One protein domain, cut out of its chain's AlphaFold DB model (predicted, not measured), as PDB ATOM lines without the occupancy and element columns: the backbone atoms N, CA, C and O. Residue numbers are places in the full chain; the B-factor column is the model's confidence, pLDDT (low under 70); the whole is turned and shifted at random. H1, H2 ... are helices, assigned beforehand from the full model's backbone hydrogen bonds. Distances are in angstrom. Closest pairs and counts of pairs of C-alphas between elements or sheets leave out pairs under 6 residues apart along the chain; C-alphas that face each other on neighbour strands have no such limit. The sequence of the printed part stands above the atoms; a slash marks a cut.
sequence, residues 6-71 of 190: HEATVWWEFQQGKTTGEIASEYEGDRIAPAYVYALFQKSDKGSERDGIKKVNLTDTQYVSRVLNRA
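AT A GLANCE: This is residues 6 to 71 of the 190 residues of an uncharacterized protein of Candidatus Thorarchaeota archaeon SMTZ1-83 (UniProt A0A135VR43). The longest helix, H5, stands nearly at right angles to H1, and with H2 they make a triangle of three crossed helices at one end. H3 and H4 form the other end, running opposite ways, where residues 43 to 48 stick out. The all-helix printed part has 66 residues with five named helices, H1 to H5, and is compact: radius of gyration of the C-alphas 11.1 A, spans 31 by 21 by 20 A.

HOW THE PARTS SIT: H5, residues 61 to 71, touches H1, residues 6 to 15, about perpendicular at 86 degrees; their closest C-alphas, Glu 7 and Ala 71, are 5.4 A apart. H2, residues 20 to 26, touches H5, closest C-alphas Gly 21 and Thr 61, 5.1 A. H2 also touches H1, closest C-alphas Glu 13 and Ile 23, 6.9 A. H3, residues 35 to 41, only just touches H1, with 3 pairs of C-alphas within 8 A, Thr 9 and Val 37 closest at 6.4 A. H4, residues 47 to 52, is close to H3 but not clearly touching, closest C-alphas Phe 41 and Arg 50, 6.1 A. In H1 to H5 every O i to N i+4 pair is within hydrogen-bond range.

IN THESE COORDINATES: H1 spans 14.2 A from C-alpha 6 at (-41.393, 32.594, -16.869); H5 spans 15.2 A to C-alpha 71 at (-41.379, 25.430, -11.184).

THE WHOLE: The farthest C-alphas, Gly 21 and Asp 45, are 31.8 A apart. The printed part has no cut and no long link; no printed residue is under 70 in pLDDT.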
ATOM      1  N   HIS A   6     -40.329  32.214 -17.810       97.69
ATOM      2  CA  HIS A   6     -41.393  32.594 -16.869       97.69
ATOM      3  C   HIS A   6     -41.239  31.895 -15.513       97.69
ATOM      4  O   HIS A   6     -41.400  32.522 -14.472       97.69
ATOM      5  N   GLU A   7     -40.914  30.600 -15.520       98.44
ATOM      6  CA  GLU A   7     -40.690  29.829 -14.291       98.44
ATOM      7  C   GLU A   7     -39.483  30.356 -13.512       98.44
ATOM      8  O   GLU A   7     -39.556  30.473 -12.296       98.44
ATOM      9  N   ALA A   8     -38.409  30.712 -14.212       98.25
ATOM     10  CA  ALA A   8     -37.191  31.285 -13.663       98.25
ATOM     11  C   ALA A   8     -37.429  32.674 -13.054       98.25
ATOM     12  O   ALA A   8     -37.004  32.917 -11.930       98.25
ATOM     13  N   THR A   9     -38.151  33.556 -13.753       98.31
ATOM     14  CA  THR A   9     -38.521  34.879 -13.231       98.31
ATOM     15  C   THR A   9     -39.387  34.760 -11.984       98.31
ATOM     16  O   THR A   9     -39.059  35.344 -10.958       98.31
ATOM     17  N   VAL A  10     -40.457  33.961 -12.036       98.31
ATOM     18  CA  VAL A  10     -41.352  33.781 -10.885       98.31
ATOM     19  C   VAL A  10     -40.626  33.124  -9.711       98.31
ATOM     20  O   VAL A  10     -40.841  33.526  -8.573       98.31
ATOM     21  N   TRP A  11     -39.764  32.136  -9.970       98.19
ATOM     22  CA  TRP A  11     -38.953  31.496  -8.936       98.19
ATOM     23  C   TRP A  11     -38.022  32.495  -8.251       98.19
ATOM     24  O   TRP A  11     -38.042  32.584  -7.028       98.19
ATOM     25  N   TRP A  12     -37.257  33.263  -9.032       98.06
ATOM     26  CA  TRP A  12     -36.352  34.284  -8.510       98.06
ATOM     27  C   TRP A  12     -37.094  35.278  -7.618       98.06
ATOM     28  O   TRP A  12     -36.765  35.410  -6.445       98.06
ATOM     29  N   GLU A  13     -38.140  35.918  -8.138       97.75
ATOM     30  CA  GLU A  13     -38.881  36.945  -7.401       97.75
ATOM     31  C   GLU A  13     -39.524  36.404  -6.118       97.75
ATOM     32  O   GLU A  13     -39.523  37.073  -5.083       97.75
ATOM     33  N   PHE A  14     -40.019  35.164  -6.166       96.88
ATOM     34  CA  PHE A  14     -40.554  34.481  -4.993       96.88
ATOM     35  C   PHE A  14     -39.476  34.244  -3.924       96.88
ATOM     36  O   PHE A  14     -39.711  34.552  -2.758       96.88
ATOM     37  N   GLN A  15     -38.279  33.770  -4.300       95.56
ATOM     38  CA  GLN A  15     -37.171  33.590  -3.346       95.56
ATOM     39  C   GLN A  15     -36.646  34.922  -2.790       95.56
ATOM     40  O   GLN A  15     -36.177  34.979  -1.656       95.56
ATOM     41  N   GLN A  16     -36.788  36.017  -3.541       95.19
ATOM     42  CA  GLN A  16     -36.498  37.370  -3.054       95.19
ATOM     43  C   GLN A  16     -37.600  37.935  -2.132       95.19
ATOM     44  O   GLN A  16     -37.480  39.053  -1.631       95.19
ATOM     45  N   GLY A  17     -38.656  37.161  -1.856       93.69
ATOM     46  CA  GLY A  17     -39.683  37.467  -0.862       93.69
ATOM     47  C   GLY A  17     -40.946  38.132  -1.410       93.69
ATOM     48  O   GLY A  17     -41.790  38.536  -0.609       93.69
ATOM     49  N   LYS A  18     -41.103  38.248  -2.736       95.56
ATOM     50  CA  LYS A  18     -42.330  38.785  -3.341       95.56
ATOM     51  C   LYS A  18     -43.450  37.747  -3.331       95.56
ATOM     52  O   LYS A  18     -43.263  36.567  -3.634       95.56
ATOM     53  N   THR A  19     -44.657  38.203  -3.028       96.25
ATOM     54  CA  THR A  19     -45.888  37.419  -3.151       96.25
ATOM     55  C   THR A  19     -46.298  37.259  -4.616       96.25
ATOM     56  O   THR A  19     -45.918  38.043  -5.484       96.25
ATOM     57  N   THR A  20     -47.146  36.272  -4.921       96.12
ATOM     58  CA  THR A  20     -47.638  36.067  -6.295       96.12
ATOM     59  C   THR A  20     -48.440  37.256  -6.834       96.12
ATOM     60  O   THR A  20     -48.454  37.465  -8.044       96.12
ATOM     61  N   GLY A  21     -49.078  38.042  -5.957       95.69
ATOM     62  CA  GLY A  21     -49.796  39.261  -6.332       95.69
ATOM     63  C   GLY A  21     -48.862  40.418  -6.686       95.69
ATOM     64  O   GLY A  21     -49.076  41.081  -7.696       95.69
ATOM     65  N   GLU A  22     -47.794  40.620  -5.909       97.19
ATOM     66  CA  GLU A  22     -46.762  41.623  -6.221       97.19
ATOM     67  C   GLU A  22     -46.065  41.296  -7.544       97.19
ATOM     68  O   GLU A  22     -45.933  42.167  -8.400       97.19
ATOM     69  N   ILE A  23     -45.714  40.020  -7.754       97.44
ATOM     70  CA  ILE A  23     -45.117  39.551  -9.011       97.44
ATOM     71  C   ILE A  23     -46.068  39.791 -10.193       97.44
ATOM     72  O   ILE A  23     -45.635  40.271 -11.234       97.44
ATOM     73  N   ALA A  24     -47.359  39.476 -10.060       96.56
ATOM     74  CA  ALA A  24     -48.316  39.711 -11.143       96.56
ATOM     75  C   ALA A  24     -48.429  41.205 -11.492       96.56
ATOM     76  O   ALA A  24     -48.406  41.557 -12.665       96.56
ATOM     77  N   SER A  25     -48.491  42.080 -10.484       95.31
ATOM     78  CA  SER A  25     -48.606  43.528 -10.697       95.31
ATOM     79  C   SER A  25     -47.360  44.137 -11.349       95.31
ATOM     80  O   SER A  25     -47.471  45.004 -12.212       95.31
ATOM     81  N   GLU A  26     -46.165  43.691 -10.968       95.50
ATOM     82  CA  GLU A  26     -44.911  44.223 -11.515       95.50
ATOM     83  C   GLU A  26     -44.698  43.835 -12.985       95.50
ATOM     84  O   GLU A  26     -44.208  44.637 -13.789       95.50
ATOM     85  N   TYR A  27     -45.121  42.621 -13.336       95.44
ATOM     86  CA  TYR A  27     -44.989  42.029 -14.666       95.44
ATOM     87  C   TYR A  27     -46.285  42.095 -15.486       95.44
ATOM     88  O   TYR A  27     -46.449  41.335 -16.445       95.44
ATOM     89  N   GLU A  28     -47.190  43.013 -15.136       89.88
ATOM     90  CA  GLU A  28     -48.349  43.350 -15.955       89.88
ATOM     91  C   GLU A  28     -47.864  44.079 -17.224       89.88
ATOM     92  O   GLU A  28     -47.405  45.225 -17.183       89.88
ATOM     93  N   GLY A  29     -47.907  43.373 -18.360       87.69
ATOM     94  CA  GLY A  29     -47.354  43.825 -19.640       87.69
ATOM     95  C   GLY A  29     -45.939  43.306 -19.925       87.69
ATOM     96  O   GLY A  29     -45.381  42.513 -19.174       87.69
ATOM     97  N   ASP A  30     -45.354  43.730 -21.047       91.38
ATOM     98  CA  ASP A  30     -44.021  43.275 -21.456       91.38
ATOM     99  C   ASP A  30     -42.933  43.952 -20.605       91.38
ATOM    100  O   ASP A  30     -42.646  45.145 -20.756       91.38
ATOM    101  N   ARG A  31     -42.296  43.180 -19.720       95.25
ATOM    102  CA  ARG A  31     -41.153  43.607 -18.900       95.25
ATOM    103  C   ARG A  31     -39.885  42.840 -19.254       95.25
ATOM    104  O   ARG A  31     -39.922  41.710 -19.734       95.25
ATOM    105  N   ILE A  32     -38.739  43.439 -18.961       96.88
ATOM    106  CA  ILE A  32     -37.461  42.725 -19.004       96.88
ATOM    107  C   ILE A  32     -37.377  41.837 -17.756       96.88
ATOM    108  O   ILE A  32     -37.803  42.241 -16.676       96.88
ATOM    109  N   ALA A  33     -36.848  40.623 -17.903       97.31
ATOM    110  CA  ALA A  33     -36.593  39.719 -16.787       97.31
ATOM    111  C   ALA A  33     -35.649  40.359 -15.744       97.31
ATOM    112  O   ALA A  33     -34.841  41.222 -16.106       97.31
ATOM    113  N   PRO A  34     -35.667  39.899 -14.477       97.38
ATOM    114  CA  PRO A  34     -34.717  40.356 -13.466       97.38
ATOM    115  C   PRO A  34     -33.281  40.243 -13.973       97.38
ATOM    116  O   PRO A  34     -32.954  39.274 -14.659       97.38
ATOM    117  N   ALA A  35     -32.404  41.178 -13.598       97.12
ATOM    118  CA  ALA A  35     -31.023  41.217 -14.091       97.12
ATOM    119  C   ALA A  35     -30.290  39.871 -13.929       97.12
ATOM    120  O   ALA A  35     -29.592  39.428 -14.843       97.12
ATOM    121  N   TYR A  36     -30.515  39.186 -12.802       96.50
ATOM    122  CA  TYR A  36     -29.969  37.855 -12.546       96.50
ATOM    123  C   TYR A  36     -30.470  36.816 -13.562       96.50
ATOM    124  O   TYR A  36     -29.678  36.152 -14.228       96.50
ATOM    125  N   VAL A  37     -31.788  36.730 -13.759       97.50
ATOM    126  CA  VAL A  37     -32.415  35.817 -14.730       97.50
ATOM    127  C   VAL A  37     -31.978  36.147 -16.156       97.50
ATOM    128  O   VAL A  37     -31.622  35.252 -16.922       97.50
ATOM    129  N   TYR A  38     -31.937  37.430 -16.509       97.75
ATOM    130  CA  TYR A  38     -31.473  37.895 -17.810       97.75
ATOM    131  C   TYR A  38     -30.052  37.391 -18.098       97.75
ATOM    132  O   TYR A  38     -29.806  36.797 -19.151       97.75
ATOM    133  N   ALA A  39     -29.129  37.550 -17.143       96.94
ATOM    134  CA  ALA A  39     -27.742  37.121 -17.290       96.94
ATOM    135  C   ALA A  39     -27.598  35.604 -17.519       96.94
ATOM    136  O   ALA A  39     -26.719  35.189 -18.280       96.94
ATOM    137  N   LEU A  40     -28.472  34.790 -16.918       95.75
ATOM    138  CA  LEU A  40     -28.464  33.332 -17.074       95.75
ATOM    139  C   LEU A  40     -28.954  32.864 -18.454       95.75
ATOM    140  O   LEU A  40     -28.477  31.854 -18.968       95.75
ATOM    141  N   PHE A  41     -29.889  33.587 -19.074       96.56
ATOM    142  CA  PHE A  41     -30.479  33.207 -20.364       96.56
ATOM    143  C   PHE A  41     -29.910  33.963 -21.568       96.56
ATOM    144  O   PHE A  41     -30.125  33.532 -22.700       96.56
ATOM    145  N   GLN A  42     -29.164  35.056 -21.373       94.44
ATOM    146  CA  GLN A  42     -28.628  35.863 -22.482       94.44
ATOM    147  C   GLN A  42     -27.764  35.041 -23.460       94.44
ATOM    148  O   GLN A  42     -27.723  35.338 -24.653       94.44
ATOM    149  N   LYS A  43     -27.096  33.994 -22.952       90.06
ATOM    150  CA  LYS A  43     -26.246  33.072 -23.720       90.06
ATOM    151  C   LYS A  43     -26.965  31.778 -24.119       90.06
ATOM    152  O   LYS A  43     -26.306  30.836 -24.534       90.06
ATOM    153  N   SER A  44     -28.288  31.700 -23.968       91.00
ATOM    154  CA  SER A  44     -29.033  30.503 -24.361       91.00
ATOM    155  C   SER A  44     -28.971  30.287 -25.873       91.00
ATOM    156  O   SER A  44     -29.220  31.207 -26.658       91.00
ATOM    157  N   ASP A  45     -28.728  29.042 -26.282       90.69
ATOM    158  CA  ASP A  45     -28.756  28.625 -27.686       90.69
ATOM    159  C   ASP A  45     -30.162  28.747 -28.297       90.69
ATOM    160  O   ASP A  45     -30.326  28.871 -29.514       90.69
ATOM    161  N   LYS A  46     -31.211  28.773 -27.463       92.12
ATOM    162  CA  LYS A  46     -32.593  28.920 -27.921       92.12
ATOM    163  C   LYS A  46     -32.956  30.392 -28.085       92.12
ATOM    164  O   LYS A  46     -33.060  31.136 -27.112       92.12
ATOM    165  N   GLY A  47     -33.230  30.805 -29.324       91.31
ATOM    166  CA  GLY A  47     -33.707  32.162 -29.638       91.31
ATOM    167  C   GLY A  47     -34.940  32.570 -28.823       91.31
ATOM    168  O   GLY A  47     -34.962  33.654 -28.255       91.31
ATOM    169  N   SER A  48     -35.897  31.655 -28.649       92.56
ATOM    170  CA  SER A  48     -37.112  31.902 -27.865       92.56
ATOM    171  C   SER A  48     -36.852  32.235 -26.393       92.56
ATOM    172  O   SER A  48     -37.594  33.020 -25.810       92.56
ATOM    173  N   GLU A  49     -35.802  31.681 -25.781       94.62
ATOM    174  CA  GLU A  49     -35.426  32.018 -24.403       94.62
ATOM    175  C   GLU A  49     -34.786  33.417 -24.335       94.62
ATOM    176  O   GLU A  49     -35.111  34.198 -23.441       94.62
ATOM    177  N   ARG A  50     -33.953  33.774 -25.323       95.00
ATOM    178  CA  ARG A  50     -33.335  35.110 -25.437       95.00
ATOM    179  C   ARG A  50     -34.346  36.222 -25.729       95.00
ATOM    180  O   ARG A  50     -34.146  37.356 -25.296       95.00
ATOM    181  N   ASP A  51     -35.416  35.918 -26.453       93.88
ATOM    182  CA  ASP A  51     -36.509  36.865 -26.679       93.88
ATOM    183  C   ASP A  51     -37.443  36.935 -25.468       93.88
ATOM    184  O   ASP A  51     -37.850  38.027 -25.067       93.88
ATOM    185  N   GLY A  52     -37.701  35.794 -24.821       94.00
ATOM    186  CA  GLY A  52     -38.527  35.712 -23.618       94.00
ATOM    187  C   GLY A  52     -38.010  36.582 -22.472       94.00
ATOM    188  O   GLY A  52     -38.803  37.247 -21.816       94.00
ATOM    189  N   ILE A  53     -36.690  36.660 -22.256       96.50
ATOM    190  CA  ILE A  53     -36.123  37.520 -21.197       96.50
ATOM    191  C   ILE A  53     -36.286  39.022 -21.445       96.50
ATOM    192  O   ILE A  53     -36.111  39.808 -20.518       96.50
ATOM    193  N   LYS A  54     -36.607  39.446 -22.670       96.75
ATOM    194  CA  LYS A  54     -36.855  40.859 -22.996       96.75
ATOM    195  C   LYS A  54     -38.322  41.248 -22.821       96.75
ATOM    196  O   LYS A  54     -38.620  42.437 -22.775       96.75
ATOM    197  N   LYS A  55     -39.217  40.256 -22.801       95.12
ATOM    198  CA  LYS A  55     -40.675  40.415 -22.829       95.12
ATOM    199  C   LYS A  55     -41.351  39.358 -21.959       95.12
ATOM    200  O   LYS A  55     -42.103  38.511 -22.435       95.12
ATOM    201  N   VAL A  56     -41.042  39.387 -20.673       96.12
ATOM    202  CA  VAL A  56     -41.747  38.612 -19.660       96.12
ATOM    203  C   VAL A  56     -43.076  39.299 -19.384       96.12
ATOM    204  O   VAL A  56     -43.090  40.475 -19.036       96.12
ATOM    205  N   ASN A  57     -44.169  38.557 -19.520       94.62
ATOM    206  CA  ASN A  57     -45.516  39.042 -19.244       94.62
ATOM    207  C   ASN A  57     -46.250  38.011 -18.380       94.62
ATOM    208  O   ASN A  57     -46.419  36.851 -18.780       94.62
ATOM    209  N   LEU A  58     -46.639  38.423 -17.175       94.56
ATOM    210  CA  LEU A  58     -47.307  37.579 -16.189       94.56
ATOM    211  C   LEU A  58     -48.703  38.153 -15.923       94.56
ATOM    212  O   LEU A  58     -48.870  39.060 -15.121       94.56
ATOM    213  N   THR A  59     -49.702  37.605 -16.614       88.44
ATOM    214  CA  THR A  59     -51.020  38.240 -16.803       88.44
ATOM    215  C   THR A  59     -51.815  38.503 -15.531       88.44
ATOM    216  O   THR A  59     -52.551  39.480 -15.462       88.44
ATOM    217  N   ASP A  60     -51.738  37.598 -14.558       94.38
ATOM    218  CA  ASP A  60     -52.562  37.634 -13.354       94.38
ATOM    219  C   ASP A  60     -51.971  36.755 -12.240       94.38
ATOM    220  O   ASP A  60     -51.144  35.862 -12.469       94.38
ATOM    221  N   THR A  61     -52.427  36.983 -11.008       97.06
ATOM    222  CA  THR A  61     -51.988  36.247  -9.814       97.06
ATOM    223  C   THR A  61     -52.216  34.734  -9.934       97.06
ATOM    224  O   THR A  61     -51.405  33.940  -9.440       97.06
ATOM    225  N   GLN A  62     -53.293  34.290 -10.595       97.00
ATOM    226  CA  GLN A  62     -53.562  32.864 -10.809       97.00
ATOM    227  C   GLN A  62     -52.566  32.247 -11.803       97.00
ATOM    228  O   GLN A  62     -52.129  31.106 -11.617       97.00
ATOM    229  N   TYR A  63     -52.174  32.973 -12.847       97.00
ATOM    230  CA  TYR A  63     -51.138  32.584 -13.794       97.00
ATOM    231  C   TYR A  63     -49.784  32.469 -13.100       97.00
ATOM    232  O   TYR A  63     -49.157  31.410 -13.194       97.00
ATOM    233  N   VAL A  64     -49.379  33.483 -12.331       98.06
ATOM    234  CA  VAL A  64     -48.139  33.450 -11.536       98.06
ATOM    235  C   VAL A  64     -48.128  32.248 -10.595       98.06
ATOM    236  O   VAL A  64     -47.162  31.489 -10.578       98.06
ATOM    237  N   SER A  65     -49.227  31.996  -9.881       97.94
ATOM    238  CA  SER A  65     -49.334  30.851  -8.964       97.94
ATOM    239  C   SER A  65     -49.185  29.506  -9.692       97.94
ATOM    240  O   SER A  65     -48.492  28.605  -9.215       97.94
ATOM    241  N   ARG A  66     -49.769  29.361 -10.891       98.31
ATOM    242  CA  ARG A  66     -49.581  28.165 -11.736       98.31
ATOM    243  C   ARG A  66     -48.146  28.027 -12.236       98.31
ATOM    244  O   ARG A  66     -47.637  26.909 -12.310       98.31
ATOM    245  N   VAL A  67     -47.495  29.125 -12.612       98.31
ATOM    246  CA  VAL A  67     -46.084  29.131 -13.026       98.31
ATOM    247  C   VAL A  67     -45.185  28.707 -11.862       98.31
ATOM    248  O   VAL A  67     -44.380  27.794 -12.040       98.31
ATOM    249  N   LEU A  68     -45.384  29.271 -10.667       98.38
ATOM    250  CA  LEU A  68     -44.636  28.912  -9.460       98.38
ATOM    251  C   LEU A  68     -44.798  27.427  -9.113       98.38
ATOM    252  O   LEU A  68     -43.811  26.732  -8.887       98.38
ATOM    253  N   ASN A  69     -46.027  26.903  -9.138       98.31
ATOM    254  CA  ASN A  69     -46.279  25.488  -8.846       98.31
ATOM    255  C   ASN A  69     -45.640  24.547  -9.878       98.31
ATOM    256  O   ASN A  69     -45.138  23.481  -9.515       98.31
ATOM    257  N   ARG A  70     -45.596  24.936 -11.161       98.44
ATOM    258  CA  ARG A  70     -44.861  24.177 -12.188       98.44
ATOM    259  C   ARG A  70     -43.356  24.183 -11.932       98.44
ATOM    260  O   ARG A  70     -42.737  23.125 -12.044       98.44
ATOM    261  N   ALA A  71     -42.787  25.330 -11.556       98.44
ATOM    262  CA  ALA A  71     -41.379  25.430 -11.184       98.44
ATOM    263  C   ALA A  71     -41.061  24.518  -9.986       98.44
ATOM    264  O   ALA A  71     -40.195  23.651 -10.097       98.44
TER     265      ALA A  71